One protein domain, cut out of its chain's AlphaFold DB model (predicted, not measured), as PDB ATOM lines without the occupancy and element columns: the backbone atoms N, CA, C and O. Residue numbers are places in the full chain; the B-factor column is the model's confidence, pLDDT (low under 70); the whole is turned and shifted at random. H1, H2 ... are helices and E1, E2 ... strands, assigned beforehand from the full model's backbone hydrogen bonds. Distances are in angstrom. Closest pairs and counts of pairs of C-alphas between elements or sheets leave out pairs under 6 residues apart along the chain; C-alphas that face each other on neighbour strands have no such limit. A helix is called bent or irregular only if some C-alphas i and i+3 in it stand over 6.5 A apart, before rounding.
ATOM      1  N   TYR A  98       7.263 -47.309  10.934       89.25
ATOM      2  CA  TYR A  98       7.679 -46.347  11.941       89.25
ATOM      3  C   TYR A  98       6.582 -46.129  12.986       89.25
ATOM      4  O   TYR A  98       5.542 -45.533  12.694       89.25
ATOM      5  N   HIS A  99       6.827 -46.603  14.208       87.94
ATOM      6  CA  HIS A  99       5.853 -46.574  15.307       87.94
ATOM      7  C   HIS A  99       6.261 -45.684  16.484       87.94
ATOM      8  O   HIS A  99       5.447 -45.452  17.374       87.94
ATOM      9  N   SER A 100       7.497 -45.187  16.492       90.25
ATOM     10  CA  SER A 100       8.003 -44.338  17.564       90.25
ATOM     11  C   SER A 100       7.379 -42.943  17.522       90.25
ATOM     12  O   SER A 100       7.055 -42.408  16.456       90.25
ATOM     13  N   ASP A 101       7.238 -42.334  18.695       90.81
ATOM     14  CA  ASP A 101       6.809 -40.943  18.806       90.81
ATOM     15  C   ASP A 101       7.858 -40.008  18.196       90.81
ATOM     16  O   ASP A 101       9.053 -40.284  18.238       90.81
ATOM     17  N   ILE A 102       7.420 -38.869  17.655       91.25
ATOM     18  CA  ILE A 102       8.319 -37.853  17.088       91.25
ATOM     19  C   ILE A 102       8.370 -36.666  18.037       91.25
ATOM     20  O   ILE A 102       7.339 -36.042  18.286       91.25
ATOM     21  N   TYR A 103       9.548 -36.289  18.528       93.00
ATOM     22  CA  TYR A 103       9.684 -35.040  19.269       93.00
ATOM     23  C   TYR A 103       9.694 -33.872  18.283       93.00
ATOM     24  O   TYR A 103      10.518 -33.808  17.366       93.00
ATOM     25  N   HIS A 104       8.759 -32.943  18.462       91.62
ATOM     26  CA  HIS A 104       8.590 -31.766  17.619       91.62
ATOM     27  C   HIS A 104       8.681 -30.491  18.445       91.62
ATOM     28  O   HIS A 104       8.088 -30.367  19.522       91.62
ATOM     29  N   ALA A 105       9.411 -29.519  17.914       92.56
ATOM     30  CA  ALA A 105       9.572 -28.220  18.536       92.56
ATOM     31  C   ALA A 105       9.778 -27.127  17.489       92.56
ATOM     32  O   ALA A 105       9.981 -27.391  16.302       92.56
ATOM     33  N   THR A 106       9.760 -25.871  17.929       92.44
ATOM     34  CA  THR A 106      10.117 -24.744  17.065       92.44
ATOM     35  C   THR A 106      11.048 -23.782  17.775       92.44
ATOM     36  O   THR A 106      10.890 -23.554  18.969       92.44
ATOM     37  N   THR A 107      11.970 -23.187  17.032       93.00
ATOM     38  CA  THR A 107      12.976 -22.255  17.545       93.00
ATOM     39  C   THR A 107      13.218 -21.116  16.555       93.00
ATOM     40  O   THR A 107      12.789 -21.171  15.402       93.00
ATOM     41  N   THR A 108      13.913 -20.079  17.001       93.12
ATOM     42  CA  THR A 108      14.533 -19.055  16.144       93.12
ATOM     43  C   THR A 108      16.058 -19.089  16.232       93.12
ATOM     44  O   THR A 108      16.715 -18.295  15.564       93.12
ATOM     45  N   SER A 109      16.622 -19.992  17.042       93.25
ATOM     46  CA  SER A 109      18.055 -20.071  17.316       93.25
ATOM     47  C   SER A 109      18.823 -20.734  16.171       93.25
ATOM     48  O   SER A 109      18.639 -21.918  15.873       93.25
ATOM     49  N   SER A 110      19.744 -19.982  15.570       93.44
ATOM     50  CA  SER A 110      20.699 -20.503  14.586       93.44
ATOM     51  C   SER A 110      21.713 -21.464  15.216       93.44
ATOM     52  O   SER A 110      22.247 -22.312  14.511       93.44
ATOM     53  N   ALA A 111      21.949 -21.387  16.534       94.75
ATOM     54  CA  ALA A 111      22.871 -22.280  17.241       94.75
ATOM     55  C   ALA A 111      22.376 -23.734  17.233       94.75
ATOM     56  O   ALA A 111      23.145 -24.645  16.943       94.75
ATOM     57  N   VAL A 112      21.068 -23.942  17.431       95.69
ATOM     58  CA  VAL A 112      20.427 -25.264  17.302       95.69
ATOM     59  C   VAL A 112      20.616 -25.817  15.888       95.69
ATOM     60  O   VAL A 112      20.950 -26.986  15.712       95.69
ATOM     61  N   CYS A 113      20.458 -24.969  14.867       96.25
ATOM     62  CA  CYS A 113      20.663 -25.371  13.476       96.25
ATOM     63  C   CYS A 113      22.128 -25.724  13.199       96.25
ATOM     64  O   CYS A 113      22.394 -26.736  12.556       96.25
ATOM     65  N   LEU A 114      23.071 -24.930  13.713       95.69
ATOM     66  CA  LEU A 114      24.495 -25.209  13.574       95.69
ATOM     67  C   LEU A 114      24.870 -26.529  14.254       95.69
ATOM     68  O   LEU A 114      25.562 -27.328  13.637       95.69
ATOM     69  N   ALA A 115      24.384 -26.799  15.467       96.19
ATOM     70  CA  ALA A 115      24.639 -28.066  16.155       96.19
ATOM     71  C   ALA A 115      24.156 -29.270  15.327       96.19
ATOM     72  O   ALA A 115      24.892 -30.239  15.157       96.19
ATOM     73  N   ILE A 116      22.968 -29.175  14.713       97.56
ATOM     74  CA  ILE A 116      22.462 -30.200  13.785       97.56
ATOM     75  C   ILE A 116      23.389 -30.359  12.572       97.56
ATOM     76  O   ILE A 116      23.690 -31.483  12.178       97.56
ATOM     77  N   VAL A 117      23.871 -29.254  11.989       96.19
ATOM     78  CA  VAL A 117      24.837 -29.298  10.879       96.19
ATOM     79  C   VAL A 117      26.141 -29.977  11.304       96.19
ATOM     80  O   VAL A 117      26.641 -30.816  10.564       96.19
ATOM     81  N   ARG A 118      26.661 -29.699  12.504       95.19
ATOM     82  CA  ARG A 118      27.886 -30.342  13.005       95.19
ATOM     83  C   ARG A 118      27.712 -31.841  13.258       95.19
ATOM     84  O   ARG A 118      28.602 -32.626  12.934       95.19
ATOM     85  N   ILE A 119      26.550 -32.261  13.762       95.38
ATOM     86  CA  ILE A 119      26.189 -33.686  13.846       95.38
ATOM     87  C   ILE A 119      26.158 -34.306  12.443       95.38
ATOM     88  O   ILE A 119      26.642 -35.424  12.257       95.38
ATOM     89  N   ALA A 120      25.646 -33.575  11.448       94.19
ATOM     90  CA  ALA A 120      25.585 -34.030  10.064       94.19
ATOM     91  C   ALA A 120      26.960 -34.194   9.417       94.19
ATOM     92  O   ALA A 120      27.202 -35.221   8.790       94.19
ATOM     93  N   GLU A 121      27.874 -33.246   9.625       92.44
ATOM     94  CA  GLU A 121      29.265 -33.337   9.164       92.44
ATOM     95  C   GLU A 121      29.963 -34.591   9.714       92.44
ATOM     96  O   GLU A 121      30.661 -35.285   8.976       92.44
ATOM     97  N   LYS A 122      29.723 -34.928  10.991       91.38
ATOM     98  CA  LYS A 122      30.248 -36.152  11.619       91.38
ATOM     99  C   LYS A 122      29.624 -37.419  11.026       91.38
ATOM    100  O   LYS A 122      30.332 -38.374  10.720       91.38
ATOM    101  N   ASN A 123      28.298 -37.449  10.896       91.44
ATOM    102  CA  ASN A 123      27.552 -38.672  10.589       91.44
ATOM    103  C   ASN A 123      27.351 -38.947   9.089       91.44
ATOM    104  O   ASN A 123      26.963 -40.060   8.722       91.44
ATOM    105  N   LEU A 124      27.610 -37.959   8.229       88.69
ATOM    106  CA  LEU A 124      27.508 -38.036   6.769       88.69
ATOM    107  C   LEU A 124      28.756 -37.399   6.112       88.69
ATOM    108  O   LEU A 124      28.622 -36.439   5.352       88.69
ATOM    109  N   PRO A 125      29.971 -37.929   6.358       87.88
ATOM    110  CA  PRO A 125      31.233 -37.286   5.960       87.88
ATOM    111  C   PRO A 125      31.447 -37.188   4.440       87.88
ATOM    112  O   PRO A 125      32.345 -36.496   3.971       87.88
ATOM    113  N   PHE A 126      30.631 -37.885   3.651       82.94
ATOM    114  CA  PHE A 126      30.628 -37.827   2.188       82.94
ATOM    115  C   PHE A 126      29.752 -36.688   1.622       82.94
ATOM    116  O   PHE A 126      29.633 -36.561   0.403       82.94
ATOM    117  N   ILE A 127      29.109 -35.883   2.477       83.19
ATOM    118  CA  ILE A 127      28.332 -34.697   2.090       83.19
ATOM    119  C   ILE A 127      29.051 -33.442   2.587       83.19
ATOM    120  O   ILE A 127      29.384 -33.332   3.762       83.19
ATOM    121  N   ASP A 128      29.224 -32.463   1.700       85.75
ATOM    122  CA  ASP A 128      29.707 -31.134   2.073       85.75
ATOM    123  C   ASP A 128      28.558 -30.271   2.623       85.75
ATOM    124  O   ASP A 128      27.616 -29.915   1.905       85.75
ATOM    125  N   PHE A 129      28.647 -29.923   3.908       86.19
ATOM    126  CA  PHE A 129      27.683 -29.070   4.603       86.19
ATOM    127  C   PHE A 129      28.098 -27.596   4.684       86.19
ATOM    128  O   PHE A 129      27.372 -26.803   5.286       86.19
ATOM    129  N   THR A 130      29.175 -27.177   4.012       85.06
ATOM    130  CA  THR A 130      29.637 -25.776   3.994       85.06
ATOM    131  C   THR A 130      28.516 -24.815   3.602       85.06
ATOM    132  O   THR A 130      28.310 -23.776   4.228       85.06
ATOM    133  N   SER A 131      27.717 -25.178   2.593       83.06
ATOM    134  CA  SER A 131      26.565 -24.368   2.189       83.06
ATOM    135  C   SER A 131      25.496 -24.283   3.284       83.06
ATOM    136  O   SER A 131      24.936 -23.209   3.481       83.06
ATOM    137  N   ALA A 132      25.235 -25.366   4.021       86.25
ATOM    138  CA  ALA A 132      24.267 -25.356   5.117       86.25
ATOM    139  C   ALA A 132      24.751 -24.492   6.293       86.25
ATOM    140  O   ALA A 132      23.967 -23.708   6.824       86.25
ATOM    141  N   ALA A 133      26.040 -24.574   6.641       86.62
ATOM    142  CA  ALA A 133      26.654 -23.748   7.678       86.62
ATOM    143  C   ALA A 133      26.645 -22.250   7.314       86.62
ATOM    144  O   ALA A 133      26.330 -21.415   8.154       86.62
ATOM    145  N   ASN A 134      26.911 -21.901   6.054       83.25
ATOM    146  CA  ASN A 134      26.948 -20.499   5.612       83.25
ATOM    147  C   ASN A 134      25.560 -19.863   5.416       83.25
ATOM    148  O   ASN A 134      25.458 -18.648   5.275       83.25
ATOM    149  N   HIS A 135      24.493 -20.667   5.374       84.31
ATOM    150  CA  HIS A 135      23.122 -20.201   5.135       84.31
ATOM    151  C   HIS A 135      22.173 -20.667   6.244       84.31
ATOM    152  O   HIS A 135      21.038 -21.083   5.979       84.31
ATOM    153  N   LEU A 136      22.640 -20.624   7.496       89.62
ATOM    154  CA  LEU A 136      21.791 -20.915   8.647       89.62
ATOM    155  C   LEU A 136      20.601 -19.945   8.689       89.62
ATOM    156  O   LEU A 136      20.771 -18.744   8.464       89.62
ATOM    157  N   PRO A 137      19.386 -20.421   9.008       90.31
ATOM    158  CA  PRO A 137      18.251 -19.528   9.180       90.31
ATOM    159  C   PRO A 137      18.526 -18.501  10.284       90.31
ATOM    160  O   PRO A 137      19.160 -18.824  11.289       90.31
ATOM    161  N   ASN A 138      17.998 -17.288  10.116       89.62
ATOM    162  CA  ASN A 138      18.138 -16.161  11.051       89.62
ATOM    163  C   ASN A 138      19.570 -15.649  11.275       89.62
ATOM    164  O   ASN A 138      19.782 -14.876  12.203       89.62
ATOM    165  N   LEU A 139      20.516 -16.027  10.411       85.19
ATOM    166  CA  LEU A 139      21.885 -15.522  10.410       85.19
ATOM    167  C   LEU A 139      22.173 -14.836   9.065       85.19
ATOM    168  O   LEU A 139      21.864 -15.398   8.011       85.19
ATOM    169  N   SER A 140      22.718 -13.615   9.075       81.62
ATOM    170  CA  SER A 140      23.184 -12.978   7.834       81.62
ATOM    171  C   SER A 140      24.432 -13.704   7.320       81.62
ATOM    172  O   SER A 140      25.249 -14.128   8.133       81.62
ATOM    173  N   PRO A 141      24.680 -13.770   5.997       76.69
ATOM    174  CA  PRO A 141      25.928 -14.324   5.459       76.69
ATOM    175  C   PRO A 141      27.206 -13.627   5.959       76.69
ATOM    176  O   PRO A 141      28.294 -14.176   5.834       76.69
ATOM    177  N   SER A 142      27.087 -12.395   6.467       79.75
ATOM    178  CA  SER A 142      28.188 -11.623   7.053       79.75
ATOM    179  C   SER A 142      28.391 -11.866   8.547       79.75
ATOM    180  O   SER A 142      29.409 -11.440   9.089       79.75
ATOM    181  N   ASP A 143      27.403 -12.451   9.223       80.88
ATOM    182  CA  ASP A 143      27.461 -12.653  10.663       80.88
ATOM    183  C   ASP A 143      28.363 -13.855  10.973       80.88
ATOM    184  O   ASP A 143      28.365 -14.842  10.229       80.88
ATOM    185  N   PRO A 144      29.136 -13.812  12.071       87.38
ATOM    186  CA  PRO A 144      29.897 -14.972  12.504       87.38
ATOM    187  C   PRO A 144      28.957 -16.120  12.891       87.38
ATOM    188  O   PRO A 144      27.845 -15.904  13.378       87.38
ATOM    189  N   LEU A 145      29.431 -17.357  12.725       89.00
ATOM    190  CA  LEU A 145      28.707 -18.528  13.212       89.00
ATOM    191  C   LEU A 145      28.535 -18.460  14.740       89.00
ATOM    192  O   LEU A 145      29.454 -18.026  15.440       89.00
ATOM    193  N   PRO A 146      27.387 -18.908  15.282       90.50
ATOM    194  CA  PRO A 146      27.179 -18.945  16.723       90.50
ATOM    195  C   PRO A 146      28.170 -19.897  17.405       90.50
ATOM    196  O   PRO A 146      28.393 -21.016  16.944       90.50
ATOM    197  N   SER A 147      28.724 -19.477  18.541       91.12
ATOM    198  CA  SER A 147      29.540 -20.342  19.397       91.12
ATOM    199  C   SER A 147      28.689 -21.436  20.055       91.12
ATOM    200  O   SER A 147      27.573 -21.171  20.502       91.12
ATOM    201  N   LEU A 148      29.244 -22.647  20.177       91.38
ATOM    202  CA  LEU A 148      28.592 -23.814  20.796       91.38
ATOM    203  C   LEU A 148      29.357 -24.273  22.060       91.38
ATOM    204  O   LEU A 148      30.086 -25.272  22.020       91.38
ATOM    205  N   PRO A 149      29.245 -23.551  23.195       91.12
ATOM    206  CA  PRO A 149      29.994 -23.837  24.425       91.12
ATOM    207  C   PRO A 149      29.535 -25.129  25.113       91.12
ATOM    208  O   PRO A 149      28.341 -25.400  25.185       91.12
ATOM    209  N   VAL A 150      30.488 -25.922  25.612       89.56
ATOM    210  CA  VAL A 150      30.232 -27.224  26.263       89.56
ATOM    211  C   VAL A 150      29.523 -27.049  27.603       89.56
ATOM    212  O   VAL A 150      29.888 -26.171  28.387       89.56
ATOM    213  N   GLY A 151      28.552 -27.920  27.881       88.12
ATOM    214  CA  GLY A 151      27.829 -27.975  29.152       88.12
ATOM    215  C   GLY A 151      26.686 -26.966  29.260       88.12
ATOM    216  O   GLY A 151      26.108 -26.808  30.336       88.12
ATOM    217  N   ILE A 152      26.361 -26.273  28.165       91.81
ATOM    218  CA  ILE A 152      25.196 -25.394  28.066       91.81
ATOM    219  C   ILE A 152      24.262 -25.994  27.030       91.81
ATOM    220  O   ILE A 152      24.650 -26.157  25.876       91.81
ATOM    221  N   PHE A 153      23.022 -26.276  27.435       93.44
ATOM    222  CA  PHE A 153      22.003 -26.779  26.522       93.44
ATOM    223  C   PHE A 153      21.868 -25.847  25.314       93.44
ATOM    224  O   PHE A 153      21.607 -24.653  25.467       93.44
ATOM    225  N   THR A 154      22.036 -26.383  24.107       92.06
ATOM    226  CA  THR A 154      22.153 -25.581  22.879       92.06
ATOM    227  C   THR A 154      20.912 -24.720  22.627       92.06
ATOM    228  O   THR A 154      21.012 -23.596  22.129       92.06
ATOM    229  N   GLY A 155      19.732 -25.203  23.024       89.88
ATOM    230  CA  GLY A 155      18.485 -24.446  22.943       89.88
ATOM    231  C   GLY A 155      18.410 -23.222  23.864       89.88
ATOM    232  O   GLY A 155      17.573 -22.356  23.616       89.88
ATOM    233  N   ASP A 156      19.273 -23.130  24.881       91.12
ATOM    234  CA  ASP A 156      19.328 -22.020  25.845       91.12
ATOM    235  C   ASP A 156      20.336 -20.933  25.442       91.12
ATOM    236  O   ASP A 156      20.426 -19.891  26.097       91.12
ATOM    237  N   LEU A 157      21.109 -21.155  24.372       90.00
ATOM    238  CA  LEU A 157      22.075 -20.170  23.903       90.00
ATOM    239  C   LEU A 157      21.364 -18.880  23.464       90.00
ATOM    240  O   LEU A 157      20.302 -18.946  22.834       90.00
ATOM    241  N   PRO A 158      21.942 -17.698  23.762       84.00
ATOM    242  CA  PRO A 158      21.333 -16.426  23.406       84.00
ATOM    243  C   PRO A 158      21.043 -16.365  21.907       84.00
ATOM    244  O   PRO A 158      21.935 -16.553  21.082       84.00
ATOM    245  N   SER A 159      19.792 -16.070  21.555       78.38
ATOM    246  CA  SER A 159      19.403 -15.801  20.173       78.38
ATOM    247  C   SER A 159      18.886 -14.374  20.056       78.38
ATOM    248  O   SER A 159      18.088 -13.911  20.873       78.38
ATOM    249  N   SER A 160      19.354 -13.653  19.038       67.88
ATOM    250  CA  SER A 160      18.812 -12.350  18.670       67.88
ATOM    251  C   SER A 160      17.453 -12.563  18.007       67.88
ATOM    252  O   SER A 160      17.337 -12.726  16.794       67.88
ATOM    253  N   HIS A 161      16.392 -12.605  18.813       71.12
ATOM    254  CA  HIS A 161      15.040 -12.672  18.277       71.12
ATOM    255  C   HIS A 161      14.669 -11.318  17.660       71.12
ATOM    256  O   HIS A 161      14.259 -10.385  18.355       71.12
ATOM    257  N   LEU A 162      14.804 -11.207  16.341       74.81
ATOM    258  CA  LEU A 162      14.308 -10.069  15.582       74.81
ATOM    259  C   LEU A 162      12.846 -10.322  15.183       74.81
ATOM    260  O   LEU A 162      12.455 -11.466  14.966       74.81
ATOM    261  N   PRO A 163      12.014  -9.279  15.016       68.50
ATOM    262  CA  PRO A 163      10.648  -9.441  14.506       68.50
ATOM    263  C   PRO A 163      10.578 -10.128  13.131       68.50
ATOM    264  O   PRO A 163       9.546 -10.674  12.758       68.50
ATOM    265  N   THR A 164      11.678 -10.091  12.377       76.06
ATOM    266  CA  THR A 164      11.849 -10.728  11.066       76.06
ATOM    267  C   THR A 164      12.434 -12.139  11.146       76.06
ATOM    268  O   THR A 164      12.617 -12.774  10.106       76.06
ATOM    269  N   SER A 165      12.748 -12.641  12.346       84.38
ATOM    270  CA  SER A 165      13.266 -13.993  12.528       84.38
ATOM    271  C   SER A 165      12.230 -15.008  12.057       84.38
ATOM    272  O   SER A 165      11.078 -15.035  12.489       84.38
ATOM    273  N   THR A 166      12.658 -15.868  11.145       87.69
ATOM    274  CA  THR A 166      11.849 -16.957  10.624       87.69
ATOM    275  C   THR A 166      11.741 -18.061  11.668       87.69
ATOM    276  O   THR A 166      12.724 -18.425  12.320       87.69
ATOM    277  N   ARG A 167      10.540 -18.623  11.818       90.50
ATOM    278  CA  ARG A 167      10.301 -19.772  12.692       90.50
ATOM    279  C   ARG A 167      10.900 -21.031  12.071       90.50
ATOM    280  O   ARG A 167      10.570 -21.399  10.946       90.50
ATOM    281  N   ILE A 168      11.749 -21.705  12.831       92.75
ATOM    282  CA  ILE A 168      12.435 -22.934  12.440       92.75
ATOM    283  C   ILE A 168      11.740 -24.089  13.151       92.75
ATOM    284  O   ILE A 168      11.490 -24.011  14.354       92.75
ATOM    285  N   SER A 169      11.409 -25.151  12.425       93.88
ATOM    286  CA  SER A 169      10.887 -26.386  13.012       93.88
ATOM    287  C   SER A 169      12.029 -27.355  13.267       93.88
ATOM    288  O   SER A 169      12.874 -27.530  12.392       93.88
ATOM    289  N   ILE A 170      12.037 -27.983  14.439       95.38
ATOM    290  CA  ILE A 170      12.967 -29.043  14.828       95.38
ATOM    291  C   ILE A 170      12.167 -30.336  14.954       95.38
ATOM    292  O   ILE A 170      11.076 -30.337  15.531       95.38
ATOM    293  N   ALA A 171      12.707 -31.421  14.414       95.62
ATOM    294  CA  ALA A 171      12.124 -32.745  14.539       95.62
ATOM    295  C   ALA A 171      13.199 -33.760  14.913       95.62
ATOM    296  O   ALA A 171      14.280 -33.780  14.320       95.62
ATOM    297  N   PHE A 172      12.867 -34.605  15.881       96.44
ATOM    298  CA  PHE A 172      13.665 -35.745  16.286       96.44
ATOM    299  C   PHE A 172      12.816 -37.012  16.204       96.44
ATOM    300  O   PHE A 172      11.734 -37.088  16.786       96.44
ATOM    301  N   LEU A 173      13.304 -37.973  15.429       95.50
ATOM    302  CA  LEU A 173      12.663 -39.239  15.126       95.50
ATOM    303  C   LEU A 173      13.547 -40.362  15.697       95.50
ATOM    304  O   LEU A 173      14.548 -40.728  15.066       95.50
ATOM    305  N   PRO A 174      13.211 -40.897  16.883       95.62
ATOM    306  CA  PRO A 174      13.826 -42.089  17.458       95.62
ATOM    307  C   PRO A 174      13.900 -43.228  16.456       95.62
ATOM    308  O   PRO A 174      12.928 -43.463  15.752       95.62
ATOM    309  N   GLU A 175      15.029 -43.928  16.433       93.88
ATOM    310  CA  GLU A 175      15.248 -45.184  15.687       93.88
ATOM    311  C   GLU A 175      14.730 -45.156  14.234       93.88
ATOM    312  O   GLU A 175      14.199 -46.129  13.710       93.88
ATOM    313  N   PHE A 176      14.847 -44.003  13.572       94.38
ATOM    314  CA  PHE A 176      14.320 -43.802  12.224       94.38
ATOM    315  C   PHE A 176      15.073 -44.594  11.152       94.38
ATOM    316  O   PHE A 176      14.499 -44.938  10.119       94.38
ATOM    317  N   TYR A 177      16.360 -44.847  11.358       93.56
ATOM    318  CA  TYR A 177      17.203 -45.523  10.387       93.56
ATOM    319  C   TYR A 177      17.329 -47.018  10.691       93.56
ATOM    320  O   TYR A 177      17.271 -47.446  11.841       93.56
ATOM    321  N   SER A 178      17.558 -47.824   9.653       91.00
ATOM    322  CA  SER A 178      17.648 -49.290   9.741       91.00
ATOM    323  C   SER A 178      18.794 -49.806  10.621       91.00
ATOM    324  O   SER A 178      18.837 -50.987  10.947       91.00
ATOM    325  N   ASP A 179      19.760 -48.946  10.945       90.44
ATOM    326  CA  ASP A 179      20.875 -49.221  11.853       90.44
ATOM    327  C   ASP A 179      20.605 -48.730  13.289       90.44
ATOM    328  O   ASP A 179      21.535 -48.560  14.073       90.44
ATOM    329  N   ASN A 180      19.330 -48.504  13.629       89.50
ATOM    330  CA  ASN A 180      18.826 -47.989  14.907       89.50
ATOM    331  C   ASN A 180      19.242 -46.547  15.239       89.50
ATOM    332  O   ASN A 180      18.888 -46.036  16.306       89.50
ATOM    333  N   ARG A 181      19.940 -45.842  14.340       94.06
ATOM    334  CA  ARG A 181      20.186 -44.409  14.525       94.06
ATOM    335  C   ARG A 181      18.895 -43.613  14.416       94.06
ATOM    336  O   ARG A 181      17.947 -43.971  13.715       94.06
ATOM    337  N   HIS A 182      18.871 -42.495  15.114       95.81
ATOM    338  CA  HIS A 182      17.755 -41.562  15.114       95.81
ATOM    339  C   HIS A 182      17.910 -40.576  13.957       95.81
ATOM    340  O   HIS A 182      19.024 -40.360  13.485       95.81
ATOM    341  N   ALA A 183      16.826 -39.945  13.513       96.44
ATOM    342  CA  ALA A 183      16.928 -38.770  12.656       96.44
ATOM    343  C   ALA A 183      16.707 -37.508  13.480       96.44
ATOM    344  O   ALA A 183      15.678 -37.357  14.130       96.44
ATOM    345  N   LEU A 184      17.650 -36.577  13.413       97.38
ATOM    346  CA  LEU A 184      17.490 -35.225  13.932       97.38
ATOM    347  C   LEU A 184      17.566 -34.248  12.768       97.38
ATOM    348  O   LEU A 184      18.427 -34.370  11.898       97.38
ATOM    349  N   GLY A 185      16.694 -33.251  12.748       96.75
ATOM    350  CA  GLY A 185      16.771 -32.231  11.720       96.75
ATOM    351  C   GLY A 185      16.033 -30.957  12.045       96.75
ATOM    352  O   GLY A 185      15.233 -30.878  12.981       96.75
ATOM    353  N   TYR A 186      16.305 -29.955  11.220       96.25
ATOM    354  CA  TYR A 186      15.544 -28.723  11.182       96.25
ATOM    355  C   TYR A 186      15.014 -28.464   9.781       96.25
ATOM    356  O   TYR A 186      15.594 -28.883   8.775       96.25
ATOM    357  N   TYR A 187      13.916 -27.720   9.712       94.12
ATOM    358  CA  TYR A 187      13.369 -27.243   8.456       94.12
ATOM    359  C   TYR A 187      12.593 -25.939   8.619       94.12
ATOM    360  O   TYR A 187      12.071 -25.610   9.685       94.12
ATOM    361  N   VAL A 188      12.518 -25.194   7.523       91.06
ATOM    362  CA  VAL A 188      11.805 -23.925   7.421       91.06
ATOM    363  C   VAL A 188      10.754 -24.042   6.331       91.06
ATOM    364  O   VAL A 188      11.058 -24.397   5.187       91.06
ATOM    365  N   LEU A 189       9.516 -23.732   6.703       85.56
ATOM    366  CA  LEU A 189       8.378 -23.675   5.799       85.56
ATOM    367  C   LEU A 189       8.042 -22.213   5.533       85.56
ATOM    368  O   LEU A 189       7.788 -21.445   6.458       85.56
ATOM    369  N   LEU A 190       8.028 -21.835   4.259       80.31
ATOM    370  CA  LEU A 190       7.457 -20.571   3.827       80.31
ATOM    371  C   LEU A 190       5.989 -20.816   3.478       80.31
ATOM    372  O   LEU A 190       5.684 -21.577   2.553       80.31
ATOM    373  N   SER A 191       5.092 -20.170   4.222       64.69
ATOM    374  CA  SER A 191       3.679 -20.120   3.856       64.69
ATOM    375  C   SER A 191       3.537 -19.168   2.668       64.69
ATOM    376  O   SER A 191       3.964 -18.014   2.742       64.69
ATOM    377  N   ALA A 192       3.031 -19.661   1.537       53.44
ATOM    378  CA  ALA A 192       2.851 -18.830   0.356       53.44
ATOM    379  C   ALA A 192       1.799 -17.744   0.624       53.44
ATOM    380  O   ALA A 192       0.760 -17.990   1.237       53.44
ATOM    381  N   ILE A 193       2.075 -16.529   0.151       45.91
ATOM    382  CA  ILE A 193       1.162 -15.398   0.278       45.91
ATOM    383  C   ILE A 193      -0.086 -15.668  -0.587       45.91
ATOM    384  O   ILE A 193      -0.009 -15.793  -1.807       45.91
ATOM    385  N   ALA A 194      -1.223 -15.758   0.099       44.19
ATOM    386  CA  ALA A 194      -2.602 -15.497  -0.318       44.19
ATOM    387  C   ALA A 194      -3.311 -16.321  -1.416       44.19
ATOM    388  O   ALA A 194      -4.534 -16.251  -1.408       44.19
ATOM    389  N   ASP A 195      -2.673 -17.111  -2.294       45.12
ATOM    390  CA  ASP A 195      -3.473 -17.757  -3.376       45.12
ATOM    391  C   ASP A 195      -3.077 -19.182  -3.797       45.12
ATOM    392  O   ASP A 195      -3.696 -19.806  -4.657       45.12
ATOM    393  N   THR A 196      -2.074 -19.773  -3.149       46.16
ATOM    394  CA  THR A 196      -1.848 -21.220  -3.243       46.16
ATOM    395  C   THR A 196      -1.532 -21.736  -1.850       46.16
ATOM    396  O   THR A 196      -0.561 -21.305  -1.245       46.16
ATOM    397  N   GLN A 197      -2.325 -22.666  -1.312       53.09
ATOM    398  CA  GLN A 197      -2.061 -23.337  -0.025       53.09
ATOM    399  C   GLN A 197      -0.819 -24.260  -0.075       53.09
ATOM    400  O   GLN A 197      -0.802 -25.347   0.498       53.09
ATOM    401  N   LYS A 198       0.218 -23.892  -0.832       61.03
ATOM    402  CA  LYS A 198       1.409 -24.705  -1.047       61.03
ATOM    403  C   LYS A 198       2.530 -24.169  -0.177       61.03
ATOM    404  O   LYS A 198       3.188 -23.191  -0.519       61.03
ATOM    405  N   GLU A 199       2.754 -24.839   0.942       70.00
ATOM    406  CA  GLU A 199       3.941 -24.614   1.756       70.00
ATOM    407  C   GLU A 199       5.191 -25.061   0.987       70.00
ATOM    408  O   GLU A 199       5.220 -26.117   0.339       70.00
ATOM    409  N   ARG A 200       6.240 -24.237   1.032       81.56
ATOM    410  CA  ARG A 200       7.529 -24.528   0.395       81.56
ATOM    411  C   ARG A 200       8.605 -24.679   1.460       81.56
ATOM    412  O   ARG A 200       8.770 -23.804   2.302       81.56
ATOM    413  N   VAL A 201       9.389 -25.752   1.360       84.81
ATOM    414  CA  VAL A 201      10.622 -25.905   2.145       84.81
ATOM    415  C   VAL A 201      11.674 -24.960   1.578       84.81
ATOM    416  O   VAL A 201      12.050 -25.094   0.409       84.81
ATOM    417  N   THR A 202      12.133 -24.005   2.379       85.12
ATOM    418  CA  THR A 202      13.192 -23.059   1.985       85.12
ATOM    419  C   THR A 202      14.558 -23.479   2.508       85.12
ATOM    420  O   THR A 202      15.552 -23.302   1.811       85.12
ATOM    421  N   ALA A 203      14.600 -24.104   3.683       88.75
ATOM    422  CA  ALA A 203      15.790 -24.712   4.258       88.75
ATOM    423  C   ALA A 203      15.406 -26.022   4.948       88.75
ATOM    424  O   ALA A 203      14.354 -26.096   5.583       88.75
ATOM    425  N   ALA A 204      16.240 -27.048   4.814       94.00
ATOM    426  CA  ALA A 204      16.107 -28.294   5.557       94.00
ATOM    427  C   ALA A 204      17.460 -28.995   5.644       94.00
ATOM    428  O   ALA A 204      18.188 -29.023   4.651       94.00
ATOM    429  N   VAL A 205      17.743 -29.572   6.808       95.12
ATOM    430  CA  VAL A 205      18.833 -30.522   7.043       95.12
ATOM    431  C   VAL A 205      18.304 -31.572   8.007       95.12
ATOM    432  O   VAL A 205      17.798 -31.226   9.071       95.12
ATOM    433  N   PHE A 206      18.437 -32.840   7.635       95.56
ATOM    434  CA  PHE A 206      18.251 -33.971   8.538       95.56
ATOM    435  C   PHE A 206      19.508 -34.828   8.529       95.56
ATOM    436  O   PHE A 206      20.190 -34.947   7.507       95.56
ATOM    437  N   THR A 207      19.811 -35.418   9.673       94.69
ATOM    438  CA  THR A 207      21.007 -36.220   9.869       94.69
ATOM    439  C   THR A 207      20.713 -37.444  10.730       94.69
ATOM    440  O   THR A 207      19.935 -37.338  11.684       94.69
ATOM    441  N   PRO A 208      21.320 -38.604  10.411       96.00
ATOM    442  CA  PRO A 208      21.405 -39.700  11.354       96.00
ATOM    443  C   PRO A 208      22.254 -39.296  12.554       96.00
ATOM    444  O   PRO A 208      23.345 -38.760  12.392       96.00
ATOM    445  N   CYS A 209      21.773 -39.591  13.754       94.94
ATOM    446  CA  CYS A 209      22.500 -39.339  14.988       94.94
ATOM    447  C   CYS A 209      22.311 -40.471  15.999       94.94
ATOM    448  O   CYS A 209      21.341 -41.233  15.962       94.94
ATOM    449  N   THR A 210      23.271 -40.571  16.907       93.94
ATOM    450  CA  THR A 210      23.206 -41.397  18.112       93.94
ATOM    451  C   THR A 210      22.820 -40.542  19.317       93.94
ATOM    452  O   THR A 210      22.906 -39.315  19.275       93.94
ATOM    453  N   ILE A 211      22.446 -41.183  20.424       92.62
ATOM    454  CA  ILE A 211      22.257 -40.489  21.705       92.62
ATOM    455  C   ILE A 211      23.544 -39.767  22.132       92.62
ATOM    456  O   ILE A 211      23.482 -38.611  22.539       92.62
ATOM    457  N   ALA A 212      24.701 -40.412  21.956       91.69
ATOM    458  CA  ALA A 212      25.997 -39.817  22.264       91.69
ATOM    459  C   ALA A 212      26.232 -38.525  21.468       91.69
ATOM    460  O   ALA A 212      26.682 -37.543  22.039       91.69
ATOM    461  N   ASP A 213      25.841 -38.471  20.188       94.12
ATOM    462  CA  ASP A 213      25.926 -37.226  19.413       94.12
ATOM    463  C   ASP A 213      25.053 -36.115  20.018       94.12
ATOM    464  O   ASP A 213      25.452 -34.956  20.052       94.12
ATOM    465  N   LEU A 214      23.852 -36.436  20.501       93.88
ATOM    466  CA  LEU A 214      22.987 -35.435  21.128       93.88
ATOM    467  C   LEU A 214      23.585 -34.911  22.435       93.88
ATOM    468  O   LEU A 214      23.510 -33.713  22.702       93.88
ATOM    469  N   GLU A 215      24.179 -35.794  23.234       92.56
ATOM    470  CA  GLU A 215      24.859 -35.440  24.482       92.56
ATOM    471  C   GLU A 215      26.110 -34.602  24.207       92.56
ATOM    472  O   GLU A 215      26.292 -33.546  24.812       92.56
ATOM    473  N   ASP A 216      26.913 -35.008  23.221       92.50
ATOM    474  CA  ASP A 216      28.124 -34.308  22.799       92.50
ATOM    475  C   ASP A 216      27.864 -32.868  22.403       92.50
ATOM    476  O   ASP A 216      28.749 -32.036  22.580       92.50
ATOM    477  N   TRP A 217      26.690 -32.587  21.832       93.62
ATOM    478  CA  TRP A 217      26.272 -31.272  21.346       93.62
ATOM    479  C   TRP A 217      25.327 -30.540  22.310       93.62
ATOM    480  O   TRP A 217      24.754 -29.518  21.934       93.62
ATOM    481  N   ASP A 218      25.165 -31.027  23.548       94.62
ATOM    482  CA  ASP A 218      24.242 -30.474  24.552       94.62
ATOM    483  C   ASP A 218      22.820 -30.257  23.979       94.62
ATOM    484  O   ASP A 218      22.157 -29.247  24.224       94.62
ATOM    485  N   MET A 219      22.368 -31.192  23.142       95.00
ATOM    486  CA  MET A 219      21.093 -31.152  22.419       95.00
ATOM    487  C   MET A 219      20.007 -31.980  23.103       95.00
ATOM    488  O   MET A 219      18.892 -32.027  22.601       95.00
ATOM    489  N   VAL A 220      20.284 -32.631  24.228       94.75
ATOM    490  CA  VAL A 220      19.294 -33.433  24.954       94.75
ATOM    491  C   VAL A 220      19.320 -33.118  26.441       94.75
ATOM    492  O   VAL A 220      20.385 -32.932  27.026       94.75
ATOM    493  N   LEU A 221      18.139 -33.074  27.058       93.38
ATOM    494  CA  LEU A 221      17.991 -33.174  28.508       93.38
ATOM    495  C   LEU A 221      17.077 -34.349  28.825       93.38
ATOM    496  O   LEU A 221      16.053 -34.551  28.172       93.38
ATOM    497  N   TYR A 222      17.449 -35.096  29.854       93.00
ATOM    498  CA  TYR A 222      16.669 -36.218  30.350       93.00
ATOM    499  C   TYR A 222      15.800 -35.804  31.524       93.00
ATOM    500  O   TYR A 222      16.147 -34.903  32.296       93.00
ATOM    501  N   GLU A 223      14.721 -36.552  31.719       91.88
ATOM    502  CA  GLU A 223      14.016 -36.563  32.988       91.88
ATOM    503  C   GLU A 223      15.002 -36.859  34.128       91.88
ATOM    504  O   GLU A 223      15.937 -37.665  34.014       91.88
ATOM    505  N   LYS A 224      14.807 -36.179  35.260       91.25
ATOM    506  CA  LYS A 224      15.750 -36.217  36.377       91.25
ATOM    507  C   LYS A 224      16.013 -37.659  36.836       91.25
ATOM    508  O   LYS A 224      15.128 -38.317  37.373       91.25
ATOM    509  N   GLY A 225      17.264 -38.102  36.694       89.12
ATOM    510  CA  GLY A 225      17.724 -39.425  37.133       89.12
ATOM    511  C   GLY A 225      17.453 -40.572  36.155       89.12
ATOM    512  O   GLY A 225      17.698 -41.716  36.519       89.12
ATOM    513  N   ARG A 226      16.978 -40.288  34.935       90.62
ATOM    514  CA  ARG A 226      16.567 -41.298  33.943       90.62
ATOM    515  C   ARG A 226      17.482 -41.401  32.716       90.62
ATOM    516  O   ARG A 226      17.143 -42.092  31.766       90.62
ATOM    517  N   GLN A 227      18.657 -40.768  32.724       87.31
ATOM    518  CA  GLN A 227      19.584 -40.786  31.577       87.31
ATOM    519  C   GLN A 227      19.954 -42.206  31.116       87.31
ATOM    520  O   GLN A 227      20.024 -42.475  29.921       87.31
ATOM    521  N   ALA A 228      20.135 -43.138  32.055       86.62
ATOM    522  CA  ALA A 228      20.465 -44.529  31.743       86.62
ATOM    523  C   ALA A 228      19.331 -45.295  31.027       86.62
ATOM    524  O   ALA A 228      19.572 -46.372  30.491       86.62
ATOM    525  N   GLU A 229      18.111 -44.752  31.021       86.38
ATOM    526  CA  GLU A 229      16.934 -45.338  30.366       86.38
ATOM    527  C   GLU A 229      16.773 -44.831  28.917       86.38
ATOM    528  O   GLU A 229      15.878 -45.269  28.195       86.38
ATOM    529  N   GLY A 230      17.677 -43.954  28.463       88.38
ATOM    530  CA  GLY A 230      17.836 -43.580  27.063       88.38
ATOM    531  C   GLY A 230      16.697 -42.726  26.510       88.38
ATOM    532  O   GLY A 230      16.169 -41.829  27.168       88.38
ATOM    533  N   ILE A 231      16.349 -42.982  25.249       88.62
ATOM    534  CA  ILE A 231      15.503 -42.107  24.429       88.62
ATOM    535  C   ILE A 231      14.087 -41.895  24.970       88.62
ATOM    536  O   ILE A 231      13.541 -40.801  24.840       88.62
ATOM    537  N   HIS A 232      13.509 -42.903  25.624       87.25
ATOM    538  CA  HIS A 232      12.147 -42.840  26.162       87.25
ATOM    539  C   HIS A 232      11.996 -41.866  27.336       87.25
ATOM    540  O   HIS A 232      10.879 -41.471  27.651       87.25
ATOM    541  N   HIS A 233      13.106 -41.462  27.960       89.56
ATOM    542  CA  HIS A 233      13.128 -40.540  29.096       89.56
ATOM    543  C   HIS A 233      13.831 -39.218  28.775       89.56
ATOM    544  O   HIS A 233      14.319 -38.522  29.671       89.56
ATOM    545  N   MET A 234      13.901 -38.860  27.493       91.94
ATOM    546  CA  MET A 234      14.301 -37.520  27.079       91.94
ATOM    547  C   MET A 234      13.142 -36.543  27.319       91.94
ATOM    548  O   MET A 234      12.058 -36.699  26.754       91.94
ATOM    549  N   ASP A 235      13.396 -35.523  28.138       90.44
ATOM    550  CA  ASP A 235      12.461 -34.429  28.427       90.44
ATOM    551  C   ASP A 235      12.414 -33.450  27.246       90.44
ATOM    552  O   ASP A 235      11.346 -33.084  26.753       90.44
ATOM    553  N   VAL A 236      13.587 -33.068  26.724       91.56
ATOM    554  CA  VAL A 236      13.695 -32.164  25.571       91.56
ATOM    555  C   VAL A 236      14.821 -32.559  24.622       91.56
ATOM    556  O   VAL A 236      15.887 -33.005  25.049       91.56
ATOM    557  N   VAL A 237      14.604 -32.319  23.323       94.00
ATOM    558  CA  VAL A 237      15.615 -32.483  22.267       94.00
ATOM    559  C   VAL A 237      15.723 -31.210  21.421       94.00
ATOM    560  O   VAL A 237      14.743 -30.688  20.893       94.00
ATOM    561  N   GLY A 238      16.931 -30.678  21.291       90.50
ATOM    562  CA  GLY A 238      17.296 -29.487  20.528       90.50
ATOM    563  C   GLY A 238      16.855 -28.163  21.150       90.50
ATOM    564  O   GLY A 238      17.658 -27.242  21.260       90.50
ATOM    565  N   VAL A 239      15.593 -28.040  21.568       91.44
ATOM    566  CA  VAL A 239      15.061 -26.820  22.196       91.44
ATOM    567  C   VAL A 239      14.054 -27.148  23.298       91.44
ATOM    568  O   VAL A 239      13.291 -28.114  23.188       91.44
ATOM    569  N   ARG A 240      14.036 -26.326  24.356       88.94
ATOM    570  CA  ARG A 240      13.082 -26.458  25.462       88.94
ATOM    571  C   ARG A 240      11.659 -26.120  25.011       88.94
ATOM    572  O   ARG A 240      11.456 -25.215  24.204       88.94
ATOM    573  N   GLY A 241      10.674 -26.818  25.577       84.06
ATOM    574  CA  GLY A 241       9.249 -26.567  25.326       84.06
ATOM    575  C   GLY A 241       8.677 -27.244  24.076       84.06
ATOM    576  O   GLY A 241       7.550 -26.937  23.683       84.06
ATOM    577  N   GLY A 242       9.432 -28.148  23.443       86.75
ATOM    578  CA  GLY A 242       8.877 -29.085  22.469       86.75
ATOM    579  C   GLY A 242       8.087 -30.207  23.138       86.75
ATOM    580  O   GLY A 242       7.955 -30.257  24.360       86.75
ATOM    581  N   ARG A 243       7.519 -31.095  22.322       89.25
ATOM    582  CA  ARG A 243       6.726 -32.232  22.803       89.25
ATOM    583  C   ARG A 243       6.843 -33.434  21.881       89.25
ATOM    584  O   ARG A 243       7.009 -33.274  20.673       89.25
ATOM    585  N   TRP A 244       6.645 -34.617  22.445       89.50
ATOM    586  CA  TRP A 244       6.423 -35.844  21.691       89.50
ATOM    587  C   TRP A 244       5.050 -35.824  21.008       89.50
ATOM    588  O   TRP A 244       4.042 -35.428  21.599       89.50
ATOM    589  N   VAL A 245       5.024 -36.203  19.735       87.31
ATOM    590  CA  VAL A 245       3.826 -36.313  18.906       87.31
ATOM    591  C   VAL A 245       3.623 -37.780  18.572       87.31
ATOM    592  O   VAL A 245       4.436 -38.371  17.851       87.31
ATOM    593  N   THR A 246       2.523 -38.341  19.075       83.75
ATOM    594  CA  THR A 246       2.185 -39.743  18.840       83.75
ATOM    595  C   THR A 246       1.502 -39.931  17.479       83.75
ATOM    596  O   THR A 246       0.789 -39.029  17.020       83.75
ATOM    597  N   PRO A 247       1.674 -41.088  16.816       71.31
ATOM    598  CA  PRO A 247       1.038 -41.368  15.521       71.31
ATOM    599  C   PRO A 247      -0.502 -41.264  15.550       71.31
ATOM    600  O   PRO A 247      -1.131 -40.882  14.560       71.31
ATOM    601  N   ASP A 248      -1.112 -41.554  16.703       69.12
ATOM    602  CA  ASP A 248      -2.563 -41.710  16.851       69.12
ATOM    603  C   ASP A 248      -3.307 -40.433  17.277       69.12
ATOM    604  O   ASP A 248      -4.543 -40.403  17.271       69.12
ATOM    605  N   CYS A 249      -2.618 -39.340  17.631       58.53
ATOM    606  CA  CYS A 249      -3.325 -38.115  18.013       58.53
ATOM    607  C   CYS A 249      -3.835 -37.346  16.780       58.53
ATOM    608  O   CYS A 249      -3.140 -36.536  16.168       58.53
ATOM    609  N   GLY A 250      -5.118 -37.553  16.453       53.94
ATOM    610  CA  GLY A 250      -5.842 -36.923  15.335       53.94
ATOM    611  C   GLY A 250      -5.753 -35.390  15.242       53.94
ATOM    612  O   GLY A 250      -5.926 -34.837  14.160       53.94
ATOM    613  N   GLN A 251      -5.425 -34.685  16.334       55.12
ATOM    614  CA  GLN A 251      -5.203 -33.228  16.334       55.12
ATOM    615  C   GLN A 251      -3.827 -32.797  15.786       55.12
ATOM    616  O   GLN A 251      -3.658 -31.628  15.441       55.12
ATOM    617  N   TYR A 252      -2.859 -33.712  15.658       55.72
ATOM    618  CA  TYR A 252      -1.471 -33.417  15.259       55.72
ATOM    619  C   TYR A 252      -0.999 -34.179  14.015       55.72
ATOM    620  O   TYR A 252       0.173 -34.099  13.635       55.72
ATOM    621  N   TRP A 253      -1.924 -34.831  13.306       56.22
ATOM    622  CA  TRP A 253      -1.659 -35.449  12.002       56.22
ATOM    623  C   TRP A 253      -0.993 -34.485  11.010       56.22
ATOM    624  O   TRP A 253      -0.122 -34.888  10.237       56.22
ATOM    625  N   GLY A 254      -1.332 -33.192  11.089       65.81
ATOM    626  CA  GLY A 254      -0.677 -32.137  10.317       65.81
ATOM    627  C   GLY A 254       0.838 -32.095  10.544       65.81
ATOM    628  O   GLY A 254       1.592 -32.212   9.582       65.81
ATOM    629  N   SER A 255       1.307 -32.008  11.795       67.06
ATOM    630  CA  SER A 255       2.747 -31.938  12.098       67.06
ATOM    631  C   SER A 255       3.501 -33.195  11.674       67.06
ATOM    632  O   SER A 255       4.574 -33.088  11.085       67.06
ATOM    633  N   TRP A 256       2.915 -34.373  11.892       77.56
ATOM    634  CA  TRP A 256       3.518 -35.648  11.500       77.56
ATOM    635  C   TRP A 256       3.695 -35.745   9.979       77.56
ATOM    636  O   TRP A 256       4.763 -36.096   9.477       77.56
ATOM    637  N   SER A 257       2.658 -35.356   9.227       81.31
ATOM    638  CA  SER A 257       2.688 -35.371   7.763       81.31
ATOM    639  C   SER A 257       3.737 -34.420   7.179       81.31
ATOM    640  O   SER A 257       4.427 -34.797   6.230       81.31
ATOM    641  N   TRP A 258       3.907 -33.232   7.770       82.69
ATOM    642  CA  TRP A 258       4.900 -32.258   7.327       82.69
ATOM    643  C   TRP A 258       6.320 -32.741   7.566       82.69
ATOM    644  O   TRP A 258       7.120 -32.707   6.634       82.69
ATOM    645  N   VAL A 259       6.622 -33.235   8.772       89.19
ATOM    646  CA  VAL A 259       7.950 -33.781   9.094       89.19
ATOM    647  C   VAL A 259       8.325 -34.861   8.083       89.19
ATOM    648  O   VAL A 259       9.382 -34.772   7.457       89.19
ATOM    649  N   TRP A 260       7.422 -35.814   7.842       88.94
ATOM    650  CA  TRP A 260       7.674 -36.907   6.908       88.94
ATOM    651  C   TRP A 260       7.879 -36.427   5.472       88.94
ATOM    652  O   TRP A 260       8.803 -36.849   4.782       88.94
ATOM    653  N   TRP A 261       7.037 -35.498   5.020       87.88
ATOM    654  CA  TRP A 261       7.136 -34.934   3.680       87.88
ATOM    655  C   TRP A 261       8.443 -34.160   3.455       87.88
ATOM    656  O   TRP A 261       9.046 -34.278   2.382       87.88
ATOM    657  N   VAL A 262       8.907 -33.383   4.444       89.44
ATOM    658  CA  VAL A 262      10.200 -32.688   4.348       89.44
ATOM    659  C   VAL A 262      11.345 -33.698   4.347       89.44
ATOM    660  O   VAL A 262      12.233 -33.604   3.496       89.44
ATOM    661  N   LEU A 263      11.303 -34.673   5.255       90.88
ATOM    662  CA  LEU A 263      12.330 -35.699   5.394       90.88
ATOM    663  C   LEU A 263      12.481 -36.524   4.112       90.88
ATOM    664  O   LEU A 263      13.582 -36.634   3.582       90.88
TER     665      LEU A 263
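Overview. This is residues 98 to 263 of the 281 residues of an uncharacterized protein of Leptosphaeria maculans (strain JN3 / isolate v23.1.3 / race Av1-4-5-6-7-8) (UniProt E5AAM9). A twisted sheet of five strands is sandwiched between two helices, H1 over one face and H5 over the other, with the small strand pair E5 and E6 and the short helices H3 and H4 grouped to one side. A long loop, residues 135 to 167, leads from H2 to E2. The 166 printed residues run E1 H1 H2 E2 E3 E4 H3 E5 H4 E6 E7 H5; the sheet's order is E4, E3, E2, E1, E7, all antiparallel, and the class is mixed. The whole is compact and rounded, with a radius of gyration of the C-alphas of 15.6 A and spans of 45 by 39 by 32 A.

Along the chain. E1, residues 102 to 107, begins at C-alpha 102 (8.319, -37.853, 17.088) and is 16.3 A long. H1, residues 110 to 123, is 19.8 A long; H2 is residues 130 to 134. E2, residues 168 to 173, is 16.5 A long, E3, residues 182 to 190, 26.0 A, and E4, residues 200 to 209, 25.6 A; E4 bends by 62 degrees at residue 203. H3 is residues 211 to 216, E5 220 to 222, H4 227 to 233, E6 234 to 237 and E7 243 to 245. H4 is irregular: C-alphas 228 and 231 are 9.2 A apart. H5, residues 253 to 263, is 15.5 A long and ends at C-alpha 263 (12.330, -35.699, 5.394).

Arrangement. E2, E3 and E4 form a meander, each strand the antiparallel neighbour of the one before, in two hairpins: N 171 and O 185 are 3.0 A apart, N 186 and O 205 2.9 A. E1 is antiparallel to E2 (N 105 to O 170, 3.0 A) and to edge strand E7 (N 104 to O 243, 2.8 A). H1 and H5 are on opposite faces, making three layers, helices on both faces of a sheet. H1 has a height over the sheet of 8.0 A and runs slantwise to the strands, at 48 degrees to E4 on the local plane; its closest C-alphas to E4 are those of Ala 120 and Thr 207, 5.1 A. The closest C-alphas of H5 and E4 are those of Phe 206 and Leu 263, 6.9 A. H2 only just touches H1, with 3 pairs of C-alphas within 8 A, the closest Leu 114 and Ala 133, 6.4 A; H1 does so with residues 114 to 117 alone. E5 and E6 are antiparallel, N 221 and O 236 being 3.0 A apart. H3 is close to but not clearly touching H1 (Ile 119 and Asp 213, closest C-alphas, 6.6 A) and H4 (Ile 211 and Ile 231, closest C-alphas, 7.5 A). In H1, H2, H3 and H5 every O i to N i+4 pair is within hydrogen-bond range; in H4 0 of 3 are, and 2 of 4 O i to N i+3 pairs.

Size, cuts and confidence. The C-alphas farthest apart are those of Asp 195 and Gly 225, 50.6 A. The printed part has no cut, and its one long link is H2 to E2. The mean pLDDT of the printed part is 86.2; residues 160, 163, 191 to 198 and 248 to 255 are under 70.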